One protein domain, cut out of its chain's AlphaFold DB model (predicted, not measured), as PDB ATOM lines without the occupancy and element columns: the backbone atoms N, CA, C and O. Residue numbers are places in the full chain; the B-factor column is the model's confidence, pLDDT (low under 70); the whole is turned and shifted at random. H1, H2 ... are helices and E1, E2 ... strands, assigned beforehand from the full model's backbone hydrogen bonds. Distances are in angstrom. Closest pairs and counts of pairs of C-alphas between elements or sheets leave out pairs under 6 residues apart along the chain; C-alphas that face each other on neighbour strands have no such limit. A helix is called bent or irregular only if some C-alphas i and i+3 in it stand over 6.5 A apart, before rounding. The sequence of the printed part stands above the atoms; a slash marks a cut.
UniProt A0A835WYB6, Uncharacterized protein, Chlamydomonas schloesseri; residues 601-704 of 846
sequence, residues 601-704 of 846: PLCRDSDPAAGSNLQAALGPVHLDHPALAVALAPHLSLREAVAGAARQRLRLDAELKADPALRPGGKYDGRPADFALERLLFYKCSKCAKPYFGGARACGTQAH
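This is residues 601 to 704 of the 846 residues of an uncharacterized protein of Chlamydomonas schloesseri (UniProt A0A835WYB6). A long kinked helix, H2, forms the spine of the model, with the short helix H4 and the two-stranded hairpin E1 and E2 packed on its later part, while H5 leads off from the hairpin's open end. Two stretches stick out, residues 605 to 610 and residues 625 to 631, of which 626 to 631 belong to H2; H1 lies far off to one side, before a long loop that leads into H2. The printed part has 104 residues, with H1, H2, H3, H4, E1, E2 and H5 in that order along the chain, the sheet E1 - E2 being antiparallel and the class mostly helix. It is only just compact, close to loose, with a radius of gyration of the C-alphas of 15.1 A and spans of 43 by 40 by 28 A.

H1, residues 601 to 605, touches no helix. H2, residues 626 to 652, has a kink of 55 degrees near residue 633, and is irregular, with C-alphas 627 and 630 7.8 A apart. H3, residues 654 to 657, and H2 only just touch, only at the corner by their link, with 3 pairs of C-alphas within 8 A, the closest being those of Leu 650 and Lys 657 at 5.9 A. H4, residues 672 to 679, touches H2 at residues 643 to 650 alone; the closest C-alphas are those of Arg 647 and Ala 673, 5.4 A apart, and the lines are about perpendicular at 84 degrees. H3 and H4 are near each other, with 7 pairs of C-alphas within 10 A. E1, residues 680 to 684, and E2, residues 691 to 696, form an antiparallel hairpin at 148 degrees, with N 692 and O 683 2.8 A apart and N 681 and O 695 2.9 A apart, within hydrogen-bond range. The closest C-alphas of H2 and E2 are those of Val 642 and Pro 691, 5.8 A apart. H5, residues 697 to 704, and H4 only just touch, with 3 pairs of C-alphas within 8 A, the closest being those of Arg 679 and Arg 697 at 5.3 A. H5 is apart from H2. Every O i to N i+4 pair is within hydrogen-bond range in H4, against 19 of 23 in H2, 0 of 1 in H1 and 1 of 4 in H5; O i to N i+3 pairs within range are 1 of 2 in H1 and 2 of 5 in H5, and H3 is too short for an i+4 pair.

H1 begins at C-alpha 601, (31.126, 57.060, 30.174). H2 spans 38.0 A, from C-alpha 626 at (29.859, 53.079, 10.552) to C-alpha 652. H4 measures 10.9 A, E1 13.7 A, E2 14.7 A and H5 11.0 A, with H1 at 7.0 A and H3 at 5.1 A. H5 ends at C-alpha 704, (51.910, 50.803, 40.785).

The C-alphas farthest apart, those of Ala 627 and Glu 655, are 43.1 A apart. The printed part has no cut; the links H1 to H2 and H3 to H4 are long. Mean pLDDT of the printed part is 74.3, and residues 604 to 618, 652 to 654 and 694 to 704 are under 70.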
ATOM      1  N   PRO A 601      31.011  56.747  28.747       82.81
ATOM      2  CA  PRO A 601      31.126  57.060  30.174       82.81
ATOM      3  C   PRO A 601      29.762  57.259  30.850       82.81
ATOM      4  O   PRO A 601      29.567  56.793  31.963       82.81
ATOM      5  N   LEU A 602      28.776  57.832  30.151       82.19
ATOM      6  CA  LEU A 602      27.442  58.102  30.713       82.19
ATOM      7  C   LEU A 602      26.676  56.827  31.100       82.19
ATOM      8  O   LEU A 602      25.852  56.831  32.013       82.19
ATOM      9  N   CYS A 603      26.939  55.717  30.405       74.94
ATOM     10  CA  CYS A 603      26.343  54.424  30.739       74.94
ATOM     11  C   CYS A 603      26.901  53.840  32.037       74.94
ATOM     12  O   CYS A 603      26.210  53.059  32.678       74.94
ATOM     13  N   ARG A 604      28.131  54.206  32.415       63.19
ATOM     14  CA  ARG A 604      28.769  53.721  33.639       63.19
ATOM     15  C   ARG A 604      28.120  54.322  34.884       63.19
ATOM     16  O   ARG A 604      27.906  53.613  35.857       63.19
ATOM     17  N   ASP A 605      27.782  55.606  34.828       57.19
ATOM     18  CA  ASP A 605      27.330  56.362  36.003       57.19
ATOM     19  C   ASP A 605      25.845  56.151  36.325       57.19
ATOM     20  O   ASP A 605      25.394  56.412  37.437       57.19
ATOM     21  N   SER A 606      25.062  55.694  35.347       52.53
ATOM     22  CA  SER A 606      23.598  55.754  35.396       52.53
ATOM     23  C   SER A 606      22.908  54.416  35.686       52.53
ATOM     24  O   SER A 606      21.676  54.381  35.721       52.53
ATOM     25  N   ASP A 607      23.669  53.335  35.876       47.97
ATOM     26  CA  ASP A 607      23.208  52.042  36.396       47.97
ATOM     27  C   ASP A 607      24.426  51.165  36.737       47.97
ATOM     28  O   ASP A 607      25.048  50.623  35.829       47.97
ATOM     29  N   PRO A 608      24.807  51.007  38.015       46.09
ATOM     30  CA  PRO A 608      25.915  50.139  38.405       46.09
ATOM     31  C   PRO A 608      25.606  48.642  38.230       46.09
ATOM     32  O   PRO A 608      26.524  47.835  38.328       46.09
ATOM     33  N   ALA A 609      24.363  48.236  37.938       41.44
ATOM     34  CA  ALA A 609      24.023  46.856  37.580       41.44
ATOM     35  C   ALA A 609      24.146  46.613  36.062       41.44
ATOM     36  O   ALA A 609      24.682  45.585  35.659       41.44
ATOM     37  N   ALA A 610      23.773  47.589  35.223       43.78
ATOM     38  CA  ALA A 610      24.100  47.603  33.785       43.78
ATOM     39  C   ALA A 610      25.531  48.113  33.484       43.78
ATOM     40  O   ALA A 610      25.986  48.083  32.340       43.78
ATOM     41  N   GLY A 611      26.232  48.575  34.520       41.03
ATOM     42  CA  GLY A 611      27.525  49.257  34.495       41.03
ATOM     43  C   GLY A 611      28.493  48.780  35.582       41.03
ATOM     44  O   GLY A 611      29.435  49.501  35.915       41.03
ATOM     45  N   SER A 612      28.321  47.567  36.117       41.12
ATOM     46  CA  SER A 612      29.347  46.944  36.963       41.12
ATOM     47  C   SER A 612      30.407  46.309  36.071       41.12
ATOM     48  O   SER A 612      30.210  45.246  35.497       41.12
ATOM     49  N   ASN A 613      31.555  46.984  35.997       41.44
ATOM     50  CA  ASN A 613      32.824  46.512  35.438       41.44
ATOM     51  C   ASN A 613      32.744  46.187  33.934       41.44
ATOM     52  O   ASN A 613      32.205  45.183  33.488       41.44
ATOM     53  N   LEU A 614      33.286  47.011  33.042       42.12
ATOM     54  CA  LEU A 614      34.718  47.004  32.721       42.12
ATOM     55  C   LEU A 614      35.360  45.613  32.531       42.12
ATOM     56  O   LEU A 614      36.573  45.538  32.531       42.12
ATOM     57  N   GLN A 615      34.619  44.522  32.322       45.53
ATOM     58  CA  GLN A 615      35.221  43.235  31.963       45.53
ATOM     59  C   GLN A 615      34.312  42.274  31.203       45.53
ATOM     60  O   GLN A 615      34.669  41.116  31.085       45.53
ATOM     61  N   ALA A 616      33.235  42.718  30.547       50.91
ATOM     62  CA  ALA A 616      32.918  42.054  29.283       50.91
ATOM     63  C   ALA A 616      33.951  42.542  28.261       50.91
ATOM     64  O   ALA A 616      33.645  43.368  27.405       50.91
ATOM     65  N   ALA A 617      35.203  42.097  28.378       54.78
ATOM     66  CA  ALA A 617      36.228  42.361  27.381       54.78
ATOM     67  C   ALA A 617      35.766  41.922  25.986       54.78
ATOM     68  O   ALA A 617      36.319  42.391  25.002       54.78
ATOM     69  N   LEU A 618      34.729  41.079  25.903       62.62
ATOM     70  CA  LEU A 618      34.042  40.687  24.677       62.62
ATOM     71  C   LEU A 618      32.582  41.176  24.533       62.62
ATOM     72  O   LEU A 618      31.913  40.789  23.579       62.62
ATOM     73  N   GLY A 619      32.086  42.064  25.398       71.06
ATOM     74  CA  GLY A 619      30.728  42.620  25.292       71.06
ATOM     75  C   GLY A 619      30.553  43.597  24.118       71.06
ATOM     76  O   GLY A 619      31.560  44.092  23.594       71.06
ATOM     77  N   PRO A 620      29.312  43.915  23.704       79.12
ATOM     78  CA  PRO A 620      29.047  44.871  22.628       79.12
ATOM     79  C   PRO A 620      29.731  46.216  22.888       79.12
ATOM     80  O   PRO A 620      29.698  46.735  24.003       79.12
ATOM     81  N   VAL A 621      30.390  46.765  21.871       86.12
ATOM     82  CA  VAL A 621      31.120  48.033  21.975       86.12
ATOM     83  C   VAL A 621      30.145  49.200  21.834       86.12
ATOM     84  O   VAL A 621      29.307  49.204  20.943       86.12
ATOM     85  N   HIS A 622      30.242  50.214  22.701       88.38
ATOM     86  CA  HIS A 622      29.339  51.373  22.626       88.38
ATOM     87  C   HIS A 622      29.698  52.313  21.469       88.38
ATOM     88  O   HIS A 622      28.816  52.969  20.927       88.38
ATOM     89  N   LEU A 623      30.982  52.391  21.102       89.06
ATOM     90  CA  LEU A 623      31.481  53.189  19.975       89.06
ATOM     91  C   LEU A 623      31.307  52.492  18.607       89.06
ATOM     92  O   LEU A 623      31.970  52.869  17.646       89.06
ATOM     93  N   ASP A 624      30.437  51.485  18.510       88.62
ATOM     94  CA  ASP A 624      30.132  50.821  17.243       88.62
ATOM     95  C   ASP A 624      29.249  51.720  16.364       88.62
ATOM     96  O   ASP A 624      28.078  51.959  16.661       88.62
ATOM     97  N   HIS A 625      29.849  52.295  15.324       89.38
ATOM     98  CA  HIS A 625      29.184  53.184  14.378       89.38
ATOM     99  C   HIS A 625      29.916  53.136  13.025       89.38
ATOM    100  O   HIS A 625      31.150  53.172  13.022       89.38
ATOM    101  N   PRO A 626      29.217  53.148  11.869       86.94
ATOM    102  CA  PRO A 626      29.859  53.079  10.552       86.94
ATOM    103  C   PRO A 626      30.934  54.153  10.331       86.94
ATOM    104  O   PRO A 626      32.045  53.839   9.921       86.94
ATOM    105  N   ALA A 627      30.653  55.399  10.733       87.31
ATOM    106  CA  ALA A 627      31.612  56.513  10.669       87.31
ATOM    107  C   ALA A 627      32.885  56.332  11.526       87.31
ATOM    108  O   ALA A 627      33.830  57.105  11.396       87.31
ATOM    109  N   LEU A 628      32.906  55.354  12.436       90.94
ATOM    110  CA  LEU A 628      34.056  55.022  13.278       90.94
ATOM    111  C   LEU A 628      34.710  53.696  12.875       90.94
ATOM    112  O   LEU A 628      35.722  53.340  13.468       90.94
ATOM    113  N   ALA A 629      34.179  52.967  11.886       89.12
ATOM    114  CA  ALA A 629      34.576  51.589  11.593       89.12
ATOM    115  C   ALA A 629      36.089  51.438  11.361       89.12
ATOM    116  O   ALA A 629      36.721  50.562  11.949       89.12
ATOM    117  N   VAL A 630      36.692  52.340  10.579       89.81
ATOM    118  CA  VAL A 630      38.138  52.319  10.292       89.81
ATOM    119  C   VAL A 630      38.973  52.614  11.535       89.81
ATOM    120  O   VAL A 630      39.948  51.915  11.804       89.81
ATOM    121  N   ALA A 631      38.577  53.610  12.331       91.06
ATOM    122  CA  ALA A 631      39.266  53.936  13.578       91.06
ATOM    123  C   ALA A 631      39.090  52.833  14.637       91.06
ATOM    124  O   ALA A 631      39.984  52.607  15.449       91.06
ATOM    125  N   LEU A 632      37.955  52.133  14.628       92.44
ATOM    126  CA  LEU A 632      37.590  51.105  15.597       92.44
ATOM    127  C   LEU A 632      38.249  49.747  15.297       92.44
ATOM    128  O   LEU A 632      38.640  49.042  16.231       92.44
ATOM    129  N   ALA A 633      38.428  49.399  14.020       91.81
ATOM    130  CA  ALA A 633      39.007  48.135  13.558       91.81
ATOM    131  C   ALA A 633      40.304  47.697  14.284       91.81
ATOM    132  O   ALA A 633      40.336  46.567  14.787       91.81
ATOM    133  N   PRO A 634      41.356  48.534  14.430       92.31
ATOM    134  CA  PRO A 634      42.580  48.122  15.125       92.31
ATOM    135  C   PRO A 634      42.353  47.804  16.610       92.31
ATOM    136  O   PRO A 634      43.018  46.926  17.165       92.31
ATOM    137  N   HIS A 635      41.399  48.470  17.269       91.56
ATOM    138  CA  HIS A 635      41.071  48.181  18.665       91.56
ATOM    139  C   HIS A 635      40.298  46.870  18.816       91.56
ATOM    140  O   HIS A 635      40.542  46.141  19.776       91.56
ATOM    141  N   LEU A 636      39.402  46.551  17.874       90.94
ATOM    142  CA  LEU A 636      38.684  45.272  17.863       90.94
ATOM    143  C   LEU A 636      39.632  44.101  17.590       90.94
ATOM    144  O   LEU A 636      39.573  43.104  18.304       90.94
ATOM    145  N   SER A 637      40.562  44.257  16.644       91.69
ATOM    146  CA  SER A 637      41.592  43.248  16.371       91.69
ATOM    147  C   SER A 637      42.492  43.006  17.591       91.69
ATOM    148  O   SER A 637      42.732  41.858  17.972       91.69
ATOM    149  N   LEU A 638      42.918  44.071  18.286       90.00
ATOM    150  CA  LEU A 638      43.665  43.936  19.540       90.00
ATOM    151  C   LEU A 638      42.840  43.223  20.622       90.00
ATOM    152  O   LEU A 638      43.374  42.390  21.352       90.00
ATOM    153  N   ARG A 639      41.544  43.533  20.720       89.19
ATOM    154  CA  ARG A 639      40.621  42.907  21.674       89.19
ATOM    155  C   ARG A 639      40.471  41.413  21.434       89.19
ATOM    156  O   ARG A 639      40.544  40.636  22.383       89.19
ATOM    157  N   GLU A 640      40.326  41.010  20.178       88.81
ATOM    158  CA  GLU A 640      40.260  39.607  19.790       88.81
ATOM    159  C   GLU A 640      41.579  38.873  20.068       88.81
ATOM    160  O   GLU A 640      41.571  37.806  20.685       88.81
ATOM    161  N   ALA A 641      42.719  39.476  19.719       87.56
ATOM    162  CA  ALA A 641      44.036  38.898  19.979       87.56
ATOM    163  C   ALA A 641      44.305  38.706  21.485       87.56
ATOM    164  O   ALA A 641      44.767  37.645  21.909       87.56
ATOM    165  N   VAL A 642      43.967  39.704  22.310       86.12
ATOM    166  CA  VAL A 642      44.083  39.630  23.775       86.12
ATOM    167  C   VAL A 642      43.143  38.569  24.349       86.12
ATOM    168  O   VAL A 642      43.557  37.782  25.196       86.12
ATOM    169  N   ALA A 643      41.900  38.484  23.867       85.38
ATOM    170  CA  ALA A 643      40.962  37.453  24.300       85.38
ATOM    171  C   ALA A 643      41.430  36.036  23.922       85.38
ATOM    172  O   ALA A 643      41.280  35.106  24.718       85.38
ATOM    173  N   GLY A 644      42.028  35.865  22.740       82.62
ATOM    174  CA  GLY A 644      42.664  34.616  22.320       82.62
ATOM    175  C   GLY A 644      43.804  34.209  23.256       82.62
ATOM    176  O   GLY A 644      43.796  33.098  23.792       82.62
ATOM    177  N   ALA A 645      44.724  35.139  23.534       76.38
ATOM    178  CA  ALA A 645      45.840  34.923  24.455       76.38
ATOM    179  C   ALA A 645      45.363  34.614  25.889       76.38
ATOM    180  O   ALA A 645      45.891  33.717  26.548       76.38
ATOM    181  N   ALA A 646      44.314  35.296  26.356       79.06
ATOM    182  CA  ALA A 646      43.710  35.070  27.666       79.06
ATOM    183  C   ALA A 646      43.086  33.676  27.799       79.06
ATOM    184  O   ALA A 646      43.344  32.980  28.781       79.06
ATOM    185  N   ARG A 647      42.333  33.216  26.791       81.50
ATOM    186  CA  ARG A 647      41.785  31.848  26.765       81.50
ATOM    187  C   ARG A 647      42.888  30.796  26.738       81.50
ATOM    188  O   ARG A 647      42.772  29.779  27.416       81.50
ATOM    189  N   GLN A 648      43.947  31.024  25.962       74.88
ATOM    190  CA  GLN A 648      45.086  30.112  25.912       74.88
ATOM    191  C   GLN A 648      45.769  30.016  27.278       74.88
ATOM    192  O   GLN A 648      46.027  28.909  27.741       74.88
ATOM    193  N   ARG A 649      45.986  31.147  27.962       73.44
ATOM    194  CA  ARG A 649      46.583  31.145  29.302       73.44
ATOM    195  C   ARG A 649      45.694  30.450  30.330       73.44
ATOM    196  O   ARG A 649      46.199  29.644  31.101       73.44
ATOM    197  N   LEU A 650      44.384  30.687  30.288       75.19
ATOM    198  CA  LEU A 650      43.422  30.025  31.171       75.19
ATOM    199  C   LEU A 650      43.409  28.498  30.991       75.19
ATOM    200  O   LEU A 650      43.212  27.768  31.954       75.19
ATOM    201  N   ARG A 651      43.640  27.986  29.774       75.44
ATOM    202  CA  ARG A 651      43.738  26.533  29.531       75.44
ATOM    203  C   ARG A 651      44.969  25.898  30.179       75.44
ATOM    204  O   ARG A 651      44.915  24.708  30.478       75.44
ATOM    205  N   LEU A 652      46.046  26.666  30.344       68.62
ATOM    206  CA  LEU A 652      47.312  26.214  30.928       68.62
ATOM    207  C   LEU A 652      47.328  26.327  32.458       68.62
ATOM    208  O   LEU A 652      48.069  25.603  33.112       68.62
ATOM    209  N   ASP A 653      46.525  27.227  33.021       69.62
ATOM    210  CA  ASP A 653      46.456  27.483  34.457       69.62
ATOM    211  C   ASP A 653      45.345  26.641  35.104       69.62
ATOM    212  O   ASP A 653      44.153  26.949  34.999       69.62
ATOM    213  N   ALA A 654      45.736  25.525  35.725       67.81
ATOM    214  CA  ALA A 654      44.802  24.561  36.306       67.81
ATOM    215  C   ALA A 654      43.974  25.148  37.464       67.81
ATOM    216  O   ALA A 654      42.808  24.781  37.614       67.81
ATOM    217  N   GLU A 655      44.546  26.076  38.238       71.25
ATOM    218  CA  GLU A 655      43.871  26.730  39.363       71.25
ATOM    219  C   GLU A 655      42.793  27.692  38.859       71.25
ATOM    220  O   GLU A 655      41.634  27.603  39.265       71.25
ATOM    221  N   LEU A 656      43.140  28.553  37.897       71.31
ATOM    222  CA  LEU A 656      42.185  29.490  37.301       71.31
ATOM    223  C   LEU A 656      41.078  28.785  36.513       71.31
ATOM    224  O   LEU A 656      39.940  29.252  36.496       71.31
ATOM    225  N   LYS A 657      41.383  27.655  35.869       75.19
ATOM    226  CA  LYS A 657      40.396  26.852  35.136       75.19
ATOM    227  C   LYS A 657      39.373  26.182  36.059       75.19
ATOM    228  O   LYS A 657      38.237  25.967  35.639       75.19
ATOM    229  N   ALA A 658      39.767  25.830  37.283       78.81
ATOM    230  CA  ALA A 658      38.909  25.151  38.252       78.81
ATOM    231  C   ALA A 658      37.999  26.102  39.058       78.81
ATOM    232  O   ALA A 658      37.153  25.621  39.824       78.81
ATOM    233  N   ASP A 659      38.148  27.423  38.882       83.75
ATOM    234  CA  ASP A 659      37.429  28.454  39.638       83.75
ATOM    235  C   ASP A 659      35.893  28.293  39.504       83.75
ATOM    236  O   ASP A 659      35.364  28.193  38.387       83.75
ATOM    237  N   PRO A 660      35.141  28.278  40.625       84.88
ATOM    238  CA  PRO A 660      33.683  28.168  40.618       84.88
ATOM    239  C   PRO A 660      32.965  29.231  39.777       84.88
ATOM    240  O   PRO A 660      31.864  28.973  39.295       84.88
ATOM    241  N   ALA A 661      33.566  30.405  39.564       82.31
ATOM    242  CA  ALA A 661      32.959  31.502  38.817       82.31
ATOM    243  C   ALA A 661      32.787  31.218  37.312       82.31
ATOM    244  O   ALA A 661      32.006  31.918  36.665       82.31
ATOM    245  N   LEU A 662      33.494  30.217  36.768       82.62
ATOM    246  CA  LEU A 662      33.405  29.768  35.369       82.62
ATOM    247  C   LEU A 662      32.391  28.636  35.146       82.62
ATOM    248  O   LEU A 662      32.145  28.256  34.001       82.62
ATOM    249  N   ARG A 663      31.844  28.055  36.219       84.56
ATOM    250  CA  ARG A 663      30.869  26.961  36.129       84.56
ATOM    251  C   ARG A 663      29.512  27.481  35.630       84.56
ATOM    252  O   ARG A 663      29.243  28.674  35.781       84.56
ATOM    253  N   PRO A 664      28.639  26.601  35.103       84.38
ATOM    254  CA  PRO A 664      27.272  26.966  34.746       84.38
ATOM    255  C   PRO A 664      26.548  27.679  35.898       84.38
ATOM    256  O   PRO A 664      26.544  27.177  37.022       84.38
ATOM    257  N   GLY A 665      25.980  28.860  35.638       78.56
ATOM    258  CA  GLY A 665      25.361  29.724  36.658       78.56
ATOM    259  C   GLY A 665      26.328  30.592  37.485       78.56
ATOM    260  O   GLY A 665      25.883  31.377  38.322       78.56
ATOM    261  N   GLY A 666      27.641  30.493  37.256       80.94
ATOM    262  CA  GLY A 666      28.647  31.390  37.825       80.94
ATOM    263  C   GLY A 666      28.670  32.770  37.148       80.94
ATOM    264  O   GLY A 666      28.154  32.956  36.047       80.94
ATOM    265  N   LYS A 667      29.321  33.762  37.780       80.69
ATOM    266  CA  LYS A 667      29.420  35.153  37.269       80.69
ATOM    267  C   LYS A 667      29.944  35.227  35.821       80.69
ATOM    268  O   LYS A 667      29.547  36.117  35.065       80.69
ATOM    269  N   TYR A 668      30.830  34.309  35.441       78.12
ATOM    270  CA  TYR A 668      31.491  34.257  34.136       78.12
ATOM    271  C   TYR A 668      31.111  33.029  33.310       78.12
ATOM    272  O   TYR A 668      31.864  32.638  32.415       78.12
ATOM    273  N   ASP A 669      29.944  32.442  33.572       81.25
ATOM    274  CA  ASP A 669      29.402  31.374  32.738       81.25
ATOM    275  C   ASP A 669      29.363  31.798  31.256       81.25
ATOM    276  O   ASP A 669      29.007  32.931  30.919       81.25
ATOM    277  N   GLY A 670      29.843  30.922  30.372       79.38
ATOM    278  CA  GLY A 670      30.019  31.197  28.940       79.38
ATOM    279  C   GLY A 670      31.051  32.282  28.578       79.38
ATOM    280  O   GLY A 670      31.252  32.555  27.394       79.38
ATOM    281  N   ARG A 671      31.742  32.899  29.553       81.88
ATOM    282  CA  ARG A 671      32.642  34.056  29.352       81.88
ATOM    283  C   ARG A 671      34.039  33.870  29.975       81.88
ATOM    284  O   ARG A 671      34.488  34.688  30.779       81.88
ATOM    285  N   PRO A 672      34.809  32.850  29.556       80.88
ATOM    286  CA  PRO A 672      36.122  32.559  30.139       80.88
ATOM    287  C   PRO A 672      37.197  33.625  29.862       80.88
ATOM    288  O   PRO A 672      38.105  33.813  30.667       80.88
ATOM    289  N   ALA A 673      37.115  34.339  28.733       79.81
ATOM    290  CA  ALA A 673      38.076  35.396  28.399       79.81
ATOM    291  C   ALA A 673      37.937  36.621  29.319       79.81
ATOM    292  O   ALA A 673      38.934  37.218  29.709       79.81
ATOM    293  N   ASP A 674      36.702  36.957  29.683       80.44
ATOM    294  CA  ASP A 674      36.359  38.070  30.569       80.44
ATOM    295  C   ASP A 674      36.896  37.829  31.986       80.44
ATOM    296  O   ASP A 674      37.588  38.676  32.550       80.44
ATOM    297  N   PHE A 675      36.682  36.616  32.506       82.88
ATOM    298  CA  PHE A 675      37.277  36.142  33.756       82.88
ATOM    299  C   PHE A 675      38.808  36.237  33.741       82.88
ATOM    300  O   PHE A 675      39.424  36.742  34.683       82.88
ATOM    301  N   ALA A 676      39.430  35.774  32.654       75.44
ATOM    302  CA  ALA A 676      40.875  35.809  32.501       75.44
ATOM    303  C   ALA A 676      41.403  37.253  32.459       75.44
ATOM    304  O   ALA A 676      42.411  37.541  33.087       75.44
ATOM    305  N   LEU A 677      40.714  38.190  31.804       77.00
ATOM    306  CA  LEU A 677      41.129  39.600  31.729       77.00
ATOM    307  C   LEU A 677      40.846  40.406  33.008       77.00
ATOM    308  O   LEU A 677      41.442  41.467  33.224       77.00
ATOM    309  N   GLU A 678      39.977  39.901  33.887       78.19
ATOM    310  CA  GLU A 678      39.829  40.405  35.257       78.19
ATOM    311  C   GLU A 678      40.982  39.957  36.165       78.19
ATOM    312  O   GLU A 678      41.278  40.636  37.138       78.19
ATOM    313  N   ARG A 679      41.666  38.846  35.869       73.06
ATOM    314  CA  ARG A 679      42.718  38.282  36.741       73.06
ATOM    315  C   ARG A 679      44.129  38.369  36.168       73.06
ATOM    316  O   ARG A 679      45.090  38.316  36.928       73.06
ATOM    317  N   LEU A 680      44.275  38.531  34.859       71.12
ATOM    318  CA  LEU A 680      45.545  38.541  34.138       71.12
ATOM    319  C   LEU A 680      45.779  39.905  33.485       71.12
ATOM    320  O   LEU A 680      44.843  40.552  33.013       71.12
ATOM    321  N   LEU A 681      47.039  40.335  33.443       76.12
ATOM    322  CA  LEU A 681      47.458  41.549  32.748       76.12
ATOM    323  C   LEU A 681      48.061  41.214  31.392       76.12
ATOM    324  O   LEU A 681      48.861  40.282  31.262       76.12
ATOM    325  N   PHE A 682      47.704  42.033  30.404       77.75
ATOM    326  CA  PHE A 682      48.267  41.967  29.067       77.75
ATOM    327  C   PHE A 682      48.947  43.274  28.680       77.75
ATOM    328  O   PHE A 682      48.462  44.353  29.020       77.75
ATOM    329  N   TYR A 683      50.045  43.168  27.938       82.44
ATOM    330  CA  TYR A 683      50.835  44.302  27.452       82.44
ATOM    331  C   TYR A 683      51.024  44.208  25.941       82.44
ATOM    332  O   TYR A 683      51.012  43.116  25.372       82.44
ATOM    333  N   LYS A 684      51.204  45.351  25.277       84.12
ATOM    334  CA  LYS A 684      51.498  45.402  23.843       84.12
ATOM    335  C   LYS A 684      53.013  45.425  23.653       84.12
ATOM    336  O   LYS A 684      53.662  46.345  24.131       84.12
ATOM    337  N   CYS A 685      53.567  44.432  22.958       82.25
ATOM    338  CA  CYS A 685      55.002  44.399  22.665       82.25
ATOM    339  C   CYS A 685      55.406  45.567  21.751       82.25
ATOM    340  O   CYS A 685      54.799  45.754  20.696       82.25
ATOM    341  N   SER A 686      56.458  46.302  22.100       85.56
ATOM    342  CA  SER A 686      56.971  47.432  21.312       85.56
ATOM    343  C   SER A 686      57.552  47.026  19.954       85.56
ATOM    344  O   SER A 686      57.486  47.800  19.004       85.56
ATOM    345  N   LYS A 687      58.076  45.796  19.836       83.12
ATOM    346  CA  LYS A 687      58.728  45.298  18.612       83.12
ATOM    347  C   LYS A 687      57.760  44.654  17.623       83.12
ATOM    348  O   LYS A 687      57.787  44.973  16.442       83.12
ATOM    349  N   CYS A 688      56.914  43.736  18.090       83.81
ATOM    350  CA  CYS A 688      56.016  42.968  17.216       83.81
ATOM    351  C   CYS A 688      54.542  43.376  17.319       83.81
ATOM    352  O   CYS A 688      53.707  42.772  16.651       83.81
ATOM    353  N   ALA A 689      54.200  44.340  18.184       85.12
ATOM    354  CA  ALA A 689      52.837  44.803  18.469       85.12
ATOM    355  C   ALA A 689      51.852  43.736  18.996       85.12
ATOM    356  O   ALA A 689      50.697  44.072  19.272       85.12
ATOM    357  N   LYS A 690      52.281  42.478  19.187       85.44
ATOM    358  CA  LYS A 690      51.425  41.385  19.674       85.44
ATOM    359  C   LYS A 690      51.151  41.501  21.179       85.44
ATOM    360  O   LYS A 690      52.055  41.889  21.932       85.44
ATOM    361  N   PRO A 691      49.933  41.142  21.629       84.50
ATOM    362  CA  PRO A 691      49.608  41.114  23.042       84.50
ATOM    363  C   PRO A 691      50.298  39.957  23.774       84.50
ATOM    364  O   PRO A 691      50.249  38.795  23.383       84.50
ATOM    365  N   TYR A 692      50.946  40.359  24.851       76.38
ATOM    366  CA  TYR A 692      51.677  39.654  25.885       76.38
ATOM    367  C   TYR A 692      51.004  39.226  27.179       76.38
ATOM    368  O   TYR A 692      50.386  40.102  27.768       76.38
ATOM    369  N   PHE A 693      51.180  38.019  27.723       77.75
ATOM    370  CA  PHE A 693      50.876  37.816  29.152       77.75
ATOM    371  C   PHE A 693      51.970  38.447  30.028       77.75
ATOM    372  O   PHE A 693      53.141  38.122  29.856       77.75
ATOM    373  N   GLY A 694      51.603  39.322  30.968       67.44
ATOM    374  CA  GLY A 694      52.557  40.007  31.851       67.44
ATOM    375  C   GLY A 694      52.295  39.828  33.345       67.44
ATOM    376  O   GLY A 694      52.612  40.727  34.125       67.44
ATOM    377  N   GLY A 695      51.702  38.696  33.733       65.75
ATOM    378  CA  GLY A 695      51.466  38.331  35.130       65.75
ATOM    379  C   GLY A 695      50.010  38.476  35.581       65.75
ATOM    380  O   GLY A 695      49.148  38.988  34.862       65.75
ATOM    381  N   ALA A 696      49.723  37.996  36.791       68.06
ATOM    382  CA  ALA A 696      48.423  38.190  37.426       68.06
ATOM    383  C   ALA A 696      48.225  39.667  37.816       68.06
ATOM    384  O   ALA A 696      49.171  40.344  38.224       68.06
ATOM    385  N   ARG A 697      46.984  40.168  37.738       65.88
ATOM    386  CA  ARG A 697      46.627  41.543  38.129       65.88
ATOM    387  C   ARG A 697      47.046  41.867  39.554       65.88
ATOM    388  O   ARG A 697      47.575  42.949  39.760       65.88
ATOM    389  N   ALA A 698      46.872  40.925  40.484       60.06
ATOM    390  CA  ALA A 698      47.250  41.084  41.889       60.06
ATOM    391  C   ALA A 698      48.725  41.496  42.061       60.06
ATOM    392  O   ALA A 698      49.026  42.365  42.875       60.06
ATOM    393  N   CYS A 699      49.618  40.948  41.232       55.12
ATOM    394  CA  CYS A 699      51.045  41.270  41.234       55.12
ATOM    395  C   CYS A 699      51.340  42.621  40.557       55.12
ATOM    396  O   CYS A 699      52.235  43.343  40.980       55.12
ATOM    397  N   GLY A 700      50.588  42.993  39.514       51.97
ATOM    398  CA  GLY A 700      50.788  44.260  38.800       51.97
ATOM    399  C   GLY A 700      50.300  45.499  39.558       51.97
ATOM    400  O   GLY A 700      50.893  46.562  39.419       51.97
ATOM    401  N   THR A 701      49.262  45.378  40.394       46.56
ATOM    402  CA  THR A 701      48.790  46.478  41.260       46.56
ATOM    403  C   THR A 701      49.793  46.870  42.344       46.56
ATOM    404  O   THR A 701      49.843  48.041  42.707       46.56
ATOM    405  N   GLN A 702      50.615  45.934  42.830       42.62
ATOM    406  CA  GLN A 702      51.637  46.219  43.844       42.62
ATOM    407  C   GLN A 702      52.763  47.111  43.293       42.62
ATOM    408  O   GLN A 702      53.149  48.066  43.954       42.62
ATOM    409  N   ALA A 703      53.190  46.902  42.043       41.22
ATOM    410  CA  ALA A 703      54.203  47.753  41.409       41.22
ATOM    411  C   ALA A 703      53.744  49.205  41.177       41.22
ATOM    412  O   ALA A 703      54.568  50.108  41.217       41.22
ATOM    413  N   HIS A 704      52.444  49.446  40.962       42.56
ATOM    414  CA  HIS A 704      51.910  50.803  40.785       42.56
ATOM    415  C   HIS A 704      51.673  51.542  42.116       42.56
ATOM    416  O   HIS A 704      51.815  52.759  42.162       42.56
TER     417      HIS A 704